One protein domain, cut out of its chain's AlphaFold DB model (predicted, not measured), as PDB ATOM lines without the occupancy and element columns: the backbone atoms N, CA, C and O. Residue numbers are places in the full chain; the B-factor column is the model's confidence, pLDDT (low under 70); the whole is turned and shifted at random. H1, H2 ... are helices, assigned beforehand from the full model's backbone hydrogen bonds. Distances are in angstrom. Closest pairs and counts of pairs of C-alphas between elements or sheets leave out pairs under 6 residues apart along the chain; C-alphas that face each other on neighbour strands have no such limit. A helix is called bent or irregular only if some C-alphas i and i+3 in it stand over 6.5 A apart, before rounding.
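AT A GLANCE: This is residues 97 to 115 and 145 to 211 of the 213 residues of the protein "Regulatory protein zeste" of Meloidogyne enterolobii (UniProt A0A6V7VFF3). Two helices meet nearly at right angles in a loose T: the last turn of the long H1 packs on the middle part of the shorter H2. A winding stretch without a named element, residues 97 to 115, runs on the side of H1 where H2 lies, and a long link, residues 178 to 191, loops from H1 to H2. The part of H1 from residue 161 to 166 stands free. The 86 printed residues hold H1 and then H2, with no named strand, and the class is all helix. The whole is loose, with a radius of gyration of the C-alphas of 16.0 A, and spans 48 by 35 by 23 A.

HOW THE PARTS SIT: H1, residues 151 to 177, touches H2, residues 192 to 209, with residues 174 to 177 alone. H2 touches H1 with residues 199 to 203 alone. Their closest C-alphas, those of Leu 174 and His 203, are 6.5 A apart. Their lines are about perpendicular, at 82 degrees, and their centres are 20.3 A apart. In H2 every O i to N i+4 pair is within hydrogen-bond range; in H1 22 of 23 are.

IN THESE COORDINATES: H1 measures 39.0 A from C-alpha 151 at (193.592, 115.942, 209.799) to C-alpha 177 at (198.887, 130.063, 245.759). H2 measures 25.6 A and ends with C-alpha 209 at (212.942, 131.035, 242.392). Neither helix is bent.

THE WHOLE: The two C-alphas farthest apart, those of Asp 151 and Asp 188, are 49.0 A apart. Residues 116 to 144 are not printed, and C-alphas 115 and 145 are 20.9 A apart across this cut. The link from H1 to H2 is long, with 14 residues. The mean pLDDT of the printed part is 72.0; 27 residues are under 70, among them residues 97 to 109, 182 to 187 and 208 to 211.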
ATOM      1  N   LYS A  97     208.287 133.159 225.060       38.47
ATOM      2  CA  LYS A  97     208.579 133.640 226.389       38.47
ATOM      3  C   LYS A  97     207.601 134.789 226.602       38.47
ATOM      4  O   LYS A  97     207.796 135.877 226.086       38.47
ATOM      5  N   PHE A  98     206.583 134.515 227.408       40.06
ATOM      6  CA  PHE A  98     206.087 135.494 228.369       40.06
ATOM      7  C   PHE A  98     205.362 136.748 227.852       40.06
ATOM      8  O   PHE A  98     205.258 137.702 228.612       40.06
ATOM      9  N   LEU A  99     204.772 136.740 226.651       33.91
ATOM     10  CA  LEU A  99     203.840 137.810 226.240       33.91
ATOM     11  C   LEU A  99     202.360 137.396 226.163       33.91
ATOM     12  O   LEU A  99     201.509 138.198 225.811       33.91
ATOM     13  N   ILE A 100     202.029 136.172 226.590       39.31
ATOM     14  CA  ILE A 100     200.655 135.767 226.950       39.31
ATOM     15  C   ILE A 100     200.613 135.604 228.476       39.31
ATOM     16  O   ILE A 100     200.290 134.543 229.003       39.31
ATOM     17  N   PHE A 101     201.104 136.610 229.203       41.47
ATOM     18  CA  PHE A 101     201.170 136.582 230.669       41.47
ATOM     19  C   PHE A 101     200.354 137.699 231.339       41.47
ATOM     20  O   PHE A 101     200.379 137.832 232.555       41.47
ATOM     21  N   MET A 102     199.562 138.468 230.592       39.78
ATOM     22  CA  MET A 102     198.670 139.465 231.181       39.78
ATOM     23  C   MET A 102     197.227 139.223 230.743       39.78
ATOM     24  O   MET A 102     196.867 139.424 229.592       39.78
ATOM     25  N   LEU A 103     196.412 138.819 231.720       43.62
ATOM     26  CA  LEU A 103     195.022 139.257 231.855       43.62
ATOM     27  C   LEU A 103     194.003 138.696 230.846       43.62
ATOM     28  O   LEU A 103     193.359 139.424 230.102       43.62
ATOM     29  N   VAL A 104     193.704 137.401 230.980       41.12
ATOM     30  CA  VAL A 104     192.290 136.966 230.987       41.12
ATOM     31  C   VAL A 104     191.889 136.739 232.442       41.12
ATOM     32  O   VAL A 104     191.560 135.637 232.869       41.12
ATOM     33  N   VAL A 105     192.029 137.777 233.260       43.38
ATOM     34  CA  VAL A 105     191.443 137.797 234.598       43.38
ATOM     35  C   VAL A 105     190.656 139.087 234.680       43.38
ATOM     36  O   VAL A 105     191.225 140.158 234.509       43.38
ATOM     37  N   LEU A 106     189.351 138.917 234.896       33.69
ATOM     38  CA  LEU A 106     188.291 139.912 235.101       33.69
ATOM     39  C   LEU A 106     187.413 140.351 233.918       33.69
ATOM     40  O   LEU A 106     186.513 141.153 234.136       33.69
ATOM     41  N   GLY A 107     187.534 139.793 232.709       49.12
ATOM     42  CA  GLY A 107     186.561 140.133 231.663       49.12
ATOM     43  C   GLY A 107     186.684 139.363 230.357       49.12
ATOM     44  O   GLY A 107     187.682 138.694 230.091       49.12
ATOM     45  N   SER A 108     185.641 139.477 229.530       62.84
ATOM     46  CA  SER A 108     185.690 139.060 228.127       62.84
ATOM     47  C   SER A 108     186.813 139.820 227.423       62.84
ATOM     48  O   SER A 108     186.824 141.048 227.474       62.84
ATOM     49  N   LEU A 109     187.699 139.106 226.712       69.31
ATOM     50  CA  LEU A 109     188.765 139.693 225.886       69.31
ATOM     51  C   LEU A 109     188.263 140.885 225.049       69.31
ATOM     52  O   LEU A 109     188.986 141.860 224.908       69.31
ATOM     53  N   ARG A 110     187.009 140.843 224.576       71.06
ATOM     54  CA  ARG A 110     186.364 141.882 223.753       71.06
ATOM     55  C   ARG A 110     186.344 143.289 224.355       71.06
ATOM     56  O   ARG A 110     186.226 144.235 223.595       71.06
ATOM     57  N   HIS A 111     186.426 143.419 225.675       70.12
ATOM     58  CA  HIS A 111     186.393 144.717 226.361       70.12
ATOM     59  C   HIS A 111     187.726 145.033 227.048       70.12
ATOM     60  O   HIS A 111     187.776 145.826 227.982       70.12
ATOM     61  N   SER A 112     188.801 144.353 226.644       72.00
ATOM     62  CA  SER A 112     190.134 144.574 227.196       72.00
ATOM     63  C   SER A 112     190.934 145.533 226.321       72.00
ATOM     64  O   SER A 112     190.826 145.502 225.097       72.00
ATOM     65  N   GLN A 113     191.831 146.299 226.941       71.81
ATOM     66  CA  GLN A 113     192.819 147.125 226.230       71.81
ATOM     67  C   GLN A 113     193.682 146.301 225.262       71.81
ATOM     68  O   GLN A 113     194.198 146.820 224.278       71.81
ATOM     69  N   LEU A 114     193.826 144.997 225.517       73.06
ATOM     70  CA  LEU A 114     194.548 144.087 224.637       73.06
ATOM     71  C   LEU A 114     193.809 143.869 223.308       73.06
ATOM     72  O   LEU A 114     194.445 143.771 222.265       73.06
ATOM     73  N   TRP A 115     192.476 143.817 223.330       83.06
ATOM     74  CA  TRP A 115     191.676 143.729 222.109       83.06
ATOM     75  C   TRP A 115     191.856 144.975 221.247       83.06
ATOM     76  O   TRP A 115     192.145 144.849 220.062       83.06
ATOM     77  N   TYR A 145     188.713 124.915 215.915       90.38
ATOM     78  CA  TYR A 145     187.665 124.466 215.003       90.38
ATOM     79  C   TYR A 145     186.573 123.745 215.799       90.38
ATOM     80  O   TYR A 145     186.855 122.733 216.436       90.38
ATOM     81  N   LEU A 146     185.325 124.213 215.726       91.12
ATOM     82  CA  LEU A 146     184.189 123.567 216.402       91.12
ATOM     83  C   LEU A 146     183.923 122.145 215.886       91.12
ATOM     84  O   LEU A 146     183.627 121.246 216.664       91.12
ATOM     85  N   ASN A 147     184.064 121.933 214.574       92.88
ATOM     86  CA  ASN A 147     183.864 120.635 213.931       92.88
ATOM     87  C   ASN A 147     185.038 120.319 212.982       92.88
ATOM     88  O   ASN A 147     184.950 120.607 211.784       92.88
ATOM     89  N   PRO A 148     186.175 119.808 213.498       92.00
ATOM     90  CA  PRO A 148     187.369 119.547 212.699       92.00
ATOM     91  C   PRO A 148     187.162 118.336 211.773       92.00
ATOM     92  O   PRO A 148     187.154 117.186 212.214       92.00
ATOM     93  N   LYS A 149     187.044 118.591 210.467       94.06
ATOM     94  CA  LYS A 149     186.811 117.573 209.428       94.06
ATOM     95  C   LYS A 149     188.106 117.007 208.849       94.06
ATOM     96  O   LYS A 149     188.155 115.835 208.491       94.06
ATOM     97  N   THR A 150     189.162 117.816 208.770       94.69
ATOM     98  CA  THR A 150     190.445 117.407 208.176       94.69
ATOM     99  C   THR A 150     191.492 117.077 209.237       94.69
ATOM    100  O   THR A 150     191.467 117.607 210.350       94.69
ATOM    101  N   ASP A 151     192.481 116.252 208.888       91.56
ATOM    102  CA  ASP A 151     193.592 115.942 209.799       91.56
ATOM    103  C   ASP A 151     194.410 117.179 210.180       91.56
ATOM    104  O   ASP A 151     194.955 117.256 211.280       91.56
ATOM    105  N   ALA A 152     194.485 118.175 209.295       87.25
ATOM    106  CA  ALA A 152     195.117 119.451 209.604       87.25
ATOM    107  C   ALA A 152     194.361 120.202 210.714       87.25
ATOM    108  O   ALA A 152     194.988 120.657 211.670       87.25
ATOM    109  N   GLN A 153     193.027 120.260 210.641       86.31
ATOM    110  CA  GLN A 153     192.185 120.882 211.669       86.31
ATOM    111  C   GLN A 153     192.273 120.135 213.005       86.31
ATOM    112  O   GLN A 153     192.411 120.762 214.053       86.31
ATOM    113  N   LYS A 154     192.280 118.794 212.977       90.50
ATOM    114  CA  LYS A 154     192.470 117.969 214.184       90.50
ATOM    115  C   LYS A 154     193.827 118.237 214.842       90.50
ATOM    116  O   LYS A 154     193.895 118.446 216.051       90.50
ATOM    117  N   ARG A 155     194.908 118.286 214.051       87.69
ATOM    118  CA  ARG A 155     196.257 118.621 214.543       87.69
ATOM    119  C   ARG A 155     196.325 120.032 215.125       87.69
ATOM    120  O   ARG A 155     196.958 120.217 216.163       87.69
ATOM    121  N   PHE A 156     195.669 121.002 214.488       84.81
ATOM    122  CA  PHE A 156     195.566 122.363 215.008       84.81
ATOM    123  C   PHE A 156     194.843 122.393 216.360       84.81
ATOM    124  O   PHE A 156     195.414 122.887 217.326       84.81
ATOM    125  N   ASN A 157     193.648 121.802 216.465       90.06
ATOM    126  CA  ASN A 157     192.894 121.757 217.722       90.06
ATOM    127  C   ASN A 157     193.674 121.062 218.841       90.06
ATOM    128  O   ASN A 157     193.654 121.523 219.977       90.06
ATOM    129  N   TYR A 158     194.402 119.988 218.525       85.94
ATOM    130  CA  TYR A 158     195.272 119.324 219.492       85.94
ATOM    131  C   TYR A 158     196.385 120.254 220.003       85.94
ATOM    132  O   TYR A 158     196.635 120.329 221.205       85.94
ATOM    133  N   ALA A 159     197.047 120.994 219.107       80.94
ATOM    134  CA  ALA A 159     198.074 121.960 219.491       80.94
ATOM    135  C   ALA A 159     197.496 123.142 220.291       80.94
ATOM    136  O   ALA A 159     198.086 123.533 221.299       80.94
ATOM    137  N   HIS A 160     196.339 123.665 219.873       84.38
ATOM    138  CA  HIS A 160     195.597 124.729 220.555       84.38
ATOM    139  C   HIS A 160     195.215 124.307 221.978       84.38
ATOM    140  O   HIS A 160     195.621 124.961 222.940       84.38
ATOM    141  N   SER A 161     194.576 123.142 222.123       83.19
ATOM    142  CA  SER A 161     194.208 122.551 223.414       83.19
ATOM    143  C   SER A 161     195.426 122.358 224.316       83.19
ATOM    144  O   SER A 161     195.417 122.789 225.464       83.19
ATOM    145  N   LYS A 162     196.532 121.827 223.786       80.38
ATOM    146  CA  LYS A 162     197.780 121.673 224.548       80.38
ATOM    147  C   LYS A 162     198.361 123.008 225.028       80.38
ATOM    148  O   LYS A 162     198.961 123.059 226.104       80.38
ATOM    149  N   GLY A 163     198.231 124.072 224.237       77.25
ATOM    150  CA  GLY A 163     198.582 125.433 224.649       77.25
ATOM    151  C   GLY A 163     197.695 125.910 225.797       77.25
ATOM    152  O   GLY A 163     198.205 126.327 226.838       77.25
ATOM    153  N   ARG A 164     196.380 125.742 225.648       81.12
ATOM    154  CA  ARG A 164     195.377 126.070 226.665       81.12
ATOM    155  C   ARG A 164     195.555 125.320 227.981       81.12
ATOM    156  O   ARG A 164     195.514 125.952 229.028       81.12
ATOM    157  N   THR A 165     195.874 124.027 227.958       80.62
ATOM    158  CA  THR A 165     196.147 123.252 229.180       80.62
ATOM    159  C   THR A 165     197.280 123.866 230.002       80.62
ATOM    160  O   THR A 165     197.216 123.894 231.227       80.62
ATOM    161  N   LYS A 166     198.326 124.407 229.359       77.38
ATOM    162  CA  LYS A 166     199.404 125.095 230.091       77.38
ATOM    163  C   LYS A 166     198.918 126.374 230.765       77.38
ATOM    164  O   LYS A 166     199.330 126.648 231.889       77.38
ATOM    165  N   ILE A 167     198.063 127.129 230.079       75.06
ATOM    166  CA  ILE A 167     197.441 128.348 230.604       75.06
ATOM    167  C   ILE A 167     196.573 127.986 231.816       75.06
ATOM    168  O   ILE A 167     196.764 128.531 232.899       75.06
ATOM    169  N   GLU A 168     195.695 126.994 231.672       78.56
ATOM    170  CA  GLU A 168     194.828 126.491 232.742       78.56
ATOM    171  C   GLU A 168     195.622 125.978 233.943       78.56
ATOM    172  O   GLU A 168     195.283 126.294 235.083       78.56
ATOM    173  N   HIS A 169     196.713 125.244 233.713       80.19
ATOM    174  CA  HIS A 169     197.602 124.803 234.783       80.19
ATOM    175  C   HIS A 169     198.241 125.986 235.513       80.19
ATOM    176  O   HIS A 169     198.235 125.998 236.743       80.19
ATOM    177  N   ALA A 170     198.757 126.993 234.798       77.06
ATOM    178  CA  ALA A 170     199.335 128.187 235.418       77.06
ATOM    179  C   ALA A 170     198.297 128.932 236.274       77.06
ATOM    180  O   ALA A 170     198.563 129.259 237.430       77.06
ATOM    181  N   PHE A 171     197.077 129.100 235.757       77.00
ATOM    182  CA  PHE A 171     195.968 129.679 236.511       77.00
ATOM    183  C   PHE A 171     195.564 128.839 237.720       77.00
ATOM    184  O   PHE A 171     195.309 129.388 238.788       77.00
ATOM    185  N   GLY A 172     195.539 127.513 237.593       82.69
ATOM    186  CA  GLY A 172     195.284 126.612 238.712       82.69
ATOM    187  C   GLY A 172     196.321 126.782 239.823       82.69
ATOM    188  O   GLY A 172     195.961 126.861 240.996       82.69
ATOM    189  N   GLN A 173     197.600 126.913 239.467       85.12
ATOM    190  CA  GLN A 173     198.672 127.167 240.434       85.12
ATOM    191  C   GLN A 173     198.576 128.565 241.055       85.12
ATOM    192  O   GLN A 173     198.804 128.712 242.255       85.12
ATOM    193  N   LEU A 174     198.212 129.587 240.273       81.31
ATOM    194  CA  LEU A 174     197.971 130.942 240.774       81.31
ATOM    195  C   LEU A 174     196.846 130.952 241.816       81.31
ATOM    196  O   LEU A 174     197.059 131.425 242.927       81.31
ATOM    197  N   LYS A 175     195.694 130.354 241.490       80.50
ATOM    198  CA  LYS A 175     194.526 130.255 242.382       80.50
ATOM    199  C   LYS A 175     194.814 129.463 243.658       80.50
ATOM    200  O   LYS A 175     194.320 129.816 244.721       80.50
ATOM    201  N   ARG A 176     195.628 128.406 243.566       85.44
ATOM    202  CA  ARG A 176     196.080 127.637 244.739       85.44
ATOM    203  C   ARG A 176     197.029 128.434 245.630       85.44
ATOM    204  O   ARG A 176     196.989 128.273 246.843       85.44
ATOM    205  N   ARG A 177     197.891 129.263 245.035       85.88
ATOM    206  CA  ARG A 177     198.887 130.063 245.759       85.88
ATOM    207  C   ARG A 177     198.272 131.300 246.408       85.88
ATOM    208  O   ARG A 177     198.620 131.622 247.536       85.88
ATOM    209  N   PHE A 178     197.369 131.977 245.705       83.50
ATOM    210  CA  PHE A 178     196.732 133.206 246.160       83.50
ATOM    211  C   PHE A 178     195.228 132.992 246.266       83.50
ATOM    212  O   PHE A 178     194.505 133.011 245.270       83.50
ATOM    213  N   ARG A 179     194.754 132.803 247.502       79.69
ATOM    214  CA  ARG A 179     193.343 132.522 247.808       79.69
ATOM    215  C   ARG A 179     192.394 133.613 247.297       79.69
ATOM    216  O   ARG A 179     191.272 133.299 246.915       79.69
ATOM    217  N   ILE A 180     192.881 134.851 247.193       75.12
ATOM    218  CA  ILE A 180     192.156 135.990 246.612       75.12
ATOM    219  C   ILE A 180     191.737 135.768 245.149       75.12
ATOM    220  O   ILE A 180     190.745 136.322 244.700       75.12
ATOM    221  N   CYS A 181     192.449 134.917 244.404       71.50
ATOM    222  CA  CYS A 181     192.099 134.563 243.027       71.50
ATOM    223  C   CYS A 181     191.085 133.404 242.939       71.50
ATOM    224  O   CYS A 181     190.684 133.024 241.835       71.50
ATOM    225  N   TYR A 182     190.743 132.778 244.069       67.38
ATOM    226  CA  TYR A 182     189.895 131.585 244.139       67.38
ATOM    227  C   TYR A 182     188.517 131.862 244.749       67.38
ATOM    228  O   TYR A 182     187.538 131.281 244.289       67.38
ATOM    229  N   SER A 183     188.429 132.729 245.760       60.66
ATOM    230  CA  SER A 183     187.174 133.078 246.436       60.66
ATOM    231  C   SER A 183     186.767 134.527 246.187       60.66
ATOM    232  O   SER A 183     187.575 135.342 245.749       60.66
ATOM    233  N   THR A 184     185.520 134.859 246.524       58.81
ATOM    234  CA  THR A 184     185.091 136.249 246.710       58.81
ATOM    235  C   THR A 184     186.056 136.956 247.663       58.81
ATOM    236  O   THR A 184     186.450 136.379 248.681       58.81
ATOM    237  N   CYS A 185     186.467 138.173 247.313       62.28
ATOM    238  CA  CYS A 185     187.306 139.008 248.163       62.28
ATOM    239  C   CYS A 185     186.559 140.289 248.519       62.28
ATOM    240  O   CYS A 185     185.823 140.817 247.691       62.28
ATOM    241  N   GLU A 186     186.784 140.787 249.728       69.75
ATOM    242  CA  GLU A 186     186.177 142.016 250.254       69.75
ATOM    243  C   GLU A 186     186.968 143.269 249.845       69.75
ATOM    244  O   GLU A 186     186.968 144.269 250.552       69.75
ATOM    245  N   LEU A 187     187.698 143.207 248.726       67.19
ATOM    246  CA  LEU A 187     188.344 144.390 248.172       67.19
ATOM    247  C   LEU A 187     187.321 145.242 247.433       67.19
ATOM    248  O   LEU A 187     186.464 144.713 246.719       67.19
ATOM    249  N   ASP A 188     187.506 146.553 247.522       70.12
ATOM    250  CA  ASP A 188     186.856 147.491 246.620       70.12
ATOM    251  C   ASP A 188     187.172 147.115 245.171       70.12
ATOM    252  O   ASP A 188     188.305 146.754 244.838       70.12
ATOM    253  N   THR A 189     186.172 147.220 244.293       63.81
ATOM    254  CA  THR A 189     186.279 146.851 242.872       63.81
ATOM    255  C   THR A 189     187.482 147.508 242.187       63.81
ATOM    256  O   THR A 189     188.111 146.896 241.325       63.81
ATOM    257  N   GLU A 190     187.836 148.723 242.608       70.94
ATOM    258  CA  GLU A 190     188.975 149.494 242.101       70.94
ATOM    259  C   GLU A 190     190.334 148.883 242.475       70.94
ATOM    260  O   GLU A 190     191.280 148.981 241.701       70.94
ATOM    261  N   ALA A 191     190.433 148.196 243.617       67.69
ATOM    262  CA  ALA A 191     191.669 147.582 244.104       67.69
ATOM    263  C   ALA A 191     191.899 146.156 243.564       67.69
ATOM    264  O   ALA A 191     193.005 145.612 243.661       67.69
ATOM    265  N   VAL A 192     190.871 145.519 242.987       69.31
ATOM    266  CA  VAL A 192     190.957 144.139 242.477       69.31
ATOM    267  C   VAL A 192     191.998 143.984 241.352       69.31
ATOM    268  O   VAL A 192     192.777 143.026 241.417       69.31
ATOM    269  N   PRO A 193     192.080 144.871 240.335       68.12
ATOM    270  CA  PRO A 193     193.076 144.748 239.268       68.12
ATOM    271  C   PRO A 193     194.519 144.761 239.789       68.12
ATOM    272  O   PRO A 193     195.313 143.897 239.407       68.12
ATOM    273  N   ASP A 194     194.836 145.668 240.713       71.94
ATOM    274  CA  ASP A 194     196.175 145.802 241.299       71.94
ATOM    275  C   ASP A 194     196.539 144.602 242.177       71.94
ATOM    276  O   ASP A 194     197.660 144.080 242.112       71.94
ATOM    277  N   ALA A 195     195.577 144.098 242.955       74.56
ATOM    278  CA  ALA A 195     195.761 142.897 243.761       74.56
ATOM    279  C   ALA A 195     196.032 141.663 242.884       74.56
ATOM    280  O   ALA A 195     196.919 140.855 243.184       74.56
ATOM    281  N   LEU A 196     195.320 141.525 241.763       72.06
ATOM    282  CA  LEU A 196     195.549 140.446 240.805       72.06
ATOM    283  C   LEU A 196     196.898 140.573 240.107       72.06
ATOM    284  O   LEU A 196     197.629 139.582 240.030       72.06
ATOM    285  N   LEU A 197     197.248 141.767 239.626       75.88
ATOM    286  CA  LEU A 197     198.550 142.031 239.016       75.88
ATOM    287  C   LEU A 197     199.683 141.673 239.985       75.88
ATOM    288  O   LEU A 197     200.618 140.963 239.611       75.88
ATOM    289  N   SER A 198     199.550 142.063 241.252       80.31
ATOM    290  CA  SER A 198     200.482 141.693 242.318       80.31
ATOM    291  C   SER A 198     200.592 140.175 242.478       80.31
ATOM    292  O   SER A 198     201.701 139.637 242.506       80.31
ATOM    293  N   CYS A 199     199.467 139.449 242.493       80.62
ATOM    294  CA  CYS A 199     199.470 137.983 242.541       80.62
ATOM    295  C   CYS A 199     200.224 137.368 241.351       80.62
ATOM    296  O   CYS A 199     201.016 136.444 241.535       80.62
ATOM    297  N   PHE A 200     200.029 137.882 240.134       76.50
ATOM    298  CA  PHE A 200     200.753 137.415 238.947       76.50
ATOM    299  C   PHE A 200     202.258 137.673 239.023       76.50
ATOM    300  O   PHE A 200     203.057 136.786 238.707       76.50
ATOM    301  N   LEU A 201     202.657 138.872 239.447       77.56
ATOM    302  CA  LEU A 201     204.064 139.238 239.609       77.56
ATOM    303  C   LEU A 201     204.740 138.344 240.653       77.56
ATOM    304  O   LEU A 201     205.776 137.735 240.372       77.56
ATOM    305  N   LEU A 202     204.113 138.176 241.817       80.44
ATOM    306  CA  LEU A 202     204.614 137.308 242.882       80.44
ATOM    307  C   LEU A 202     204.641 135.832 242.459       80.44
ATOM    308  O   LEU A 202     205.603 135.123 242.759       80.44
ATOM    309  N   HIS A 203     203.637 135.363 241.712       80.69
ATOM    310  CA  HIS A 203     203.637 134.020 241.127       80.69
ATOM    311  C   HIS A 203     204.843 133.805 240.215       80.69
ATOM    312  O   HIS A 203     205.519 132.780 240.310       80.69
ATOM    313  N   ASN A 204     205.131 134.773 239.348       75.81
ATOM    314  CA  ASN A 204     206.257 134.712 238.427       75.81
ATOM    315  C   ASN A 204     207.594 134.663 239.144       75.81
ATOM    316  O   ASN A 204     208.450 133.857 238.776       75.81
ATOM    317  N   ILE A 205     207.767 135.508 240.161       78.31
ATOM    318  CA  ILE A 205     208.970 135.515 240.991       78.31
ATOM    319  C   ILE A 205     209.131 134.142 241.643       78.31
ATOM    320  O   ILE A 205     210.147 133.481 241.448       78.31
ATOM    321  N   ALA A 206     208.095 133.644 242.317       77.69
ATOM    322  CA  ALA A 206     208.172 132.367 243.012       77.69
ATOM    323  C   ALA A 206     208.402 131.174 242.068       77.69
ATOM    324  O   ALA A 206     209.118 130.240 242.411       77.69
ATOM    325  N   THR A 207     207.843 131.203 240.858       74.00
ATOM    326  CA  THR A 207     208.048 130.138 239.862       74.00
ATOM    327  C   THR A 207     209.466 130.167 239.283       74.00
ATOM    328  O   THR A 207     210.007 129.116 238.951       74.00
ATOM    329  N   LYS A 208     210.097 131.348 239.205       66.19
ATOM    330  CA  LYS A 208     211.514 131.496 238.834       66.19
ATOM    331  C   LYS A 208     212.469 131.099 239.967       66.19
ATOM    332  O   LYS A 208     213.536 130.575 239.676       66.19
ATOM    333  N   CYS A 209     212.096 131.324 241.228       50.94
ATOM    334  CA  CYS A 209     212.942 131.035 242.392       50.94
ATOM    335  C   CYS A 209     212.896 129.568 242.862       50.94
ATOM    336  O   CYS A 209     213.847 129.113 243.484       50.94
ATOM    337  N   VAL A 210     211.820 128.821 242.582       48.34
ATOM    338  CA  VAL A 210     211.633 127.442 243.090       48.34
ATOM    339  C   VAL A 210     212.203 126.359 242.156       48.34
ATOM    340  O   VAL A 210     212.373 125.221 242.577       48.34
ATOM    341  N   TYR A 211     212.571 126.696 240.916       37.91
ATOM    342  CA  TYR A 211     213.250 125.770 240.001       37.91
ATOM    343  C   TYR A 211     214.518 126.406 239.419       37.91
ATOM    344  O   TYR A 211     214.454 127.005 238.337       37.91
TER     345      TYR A 211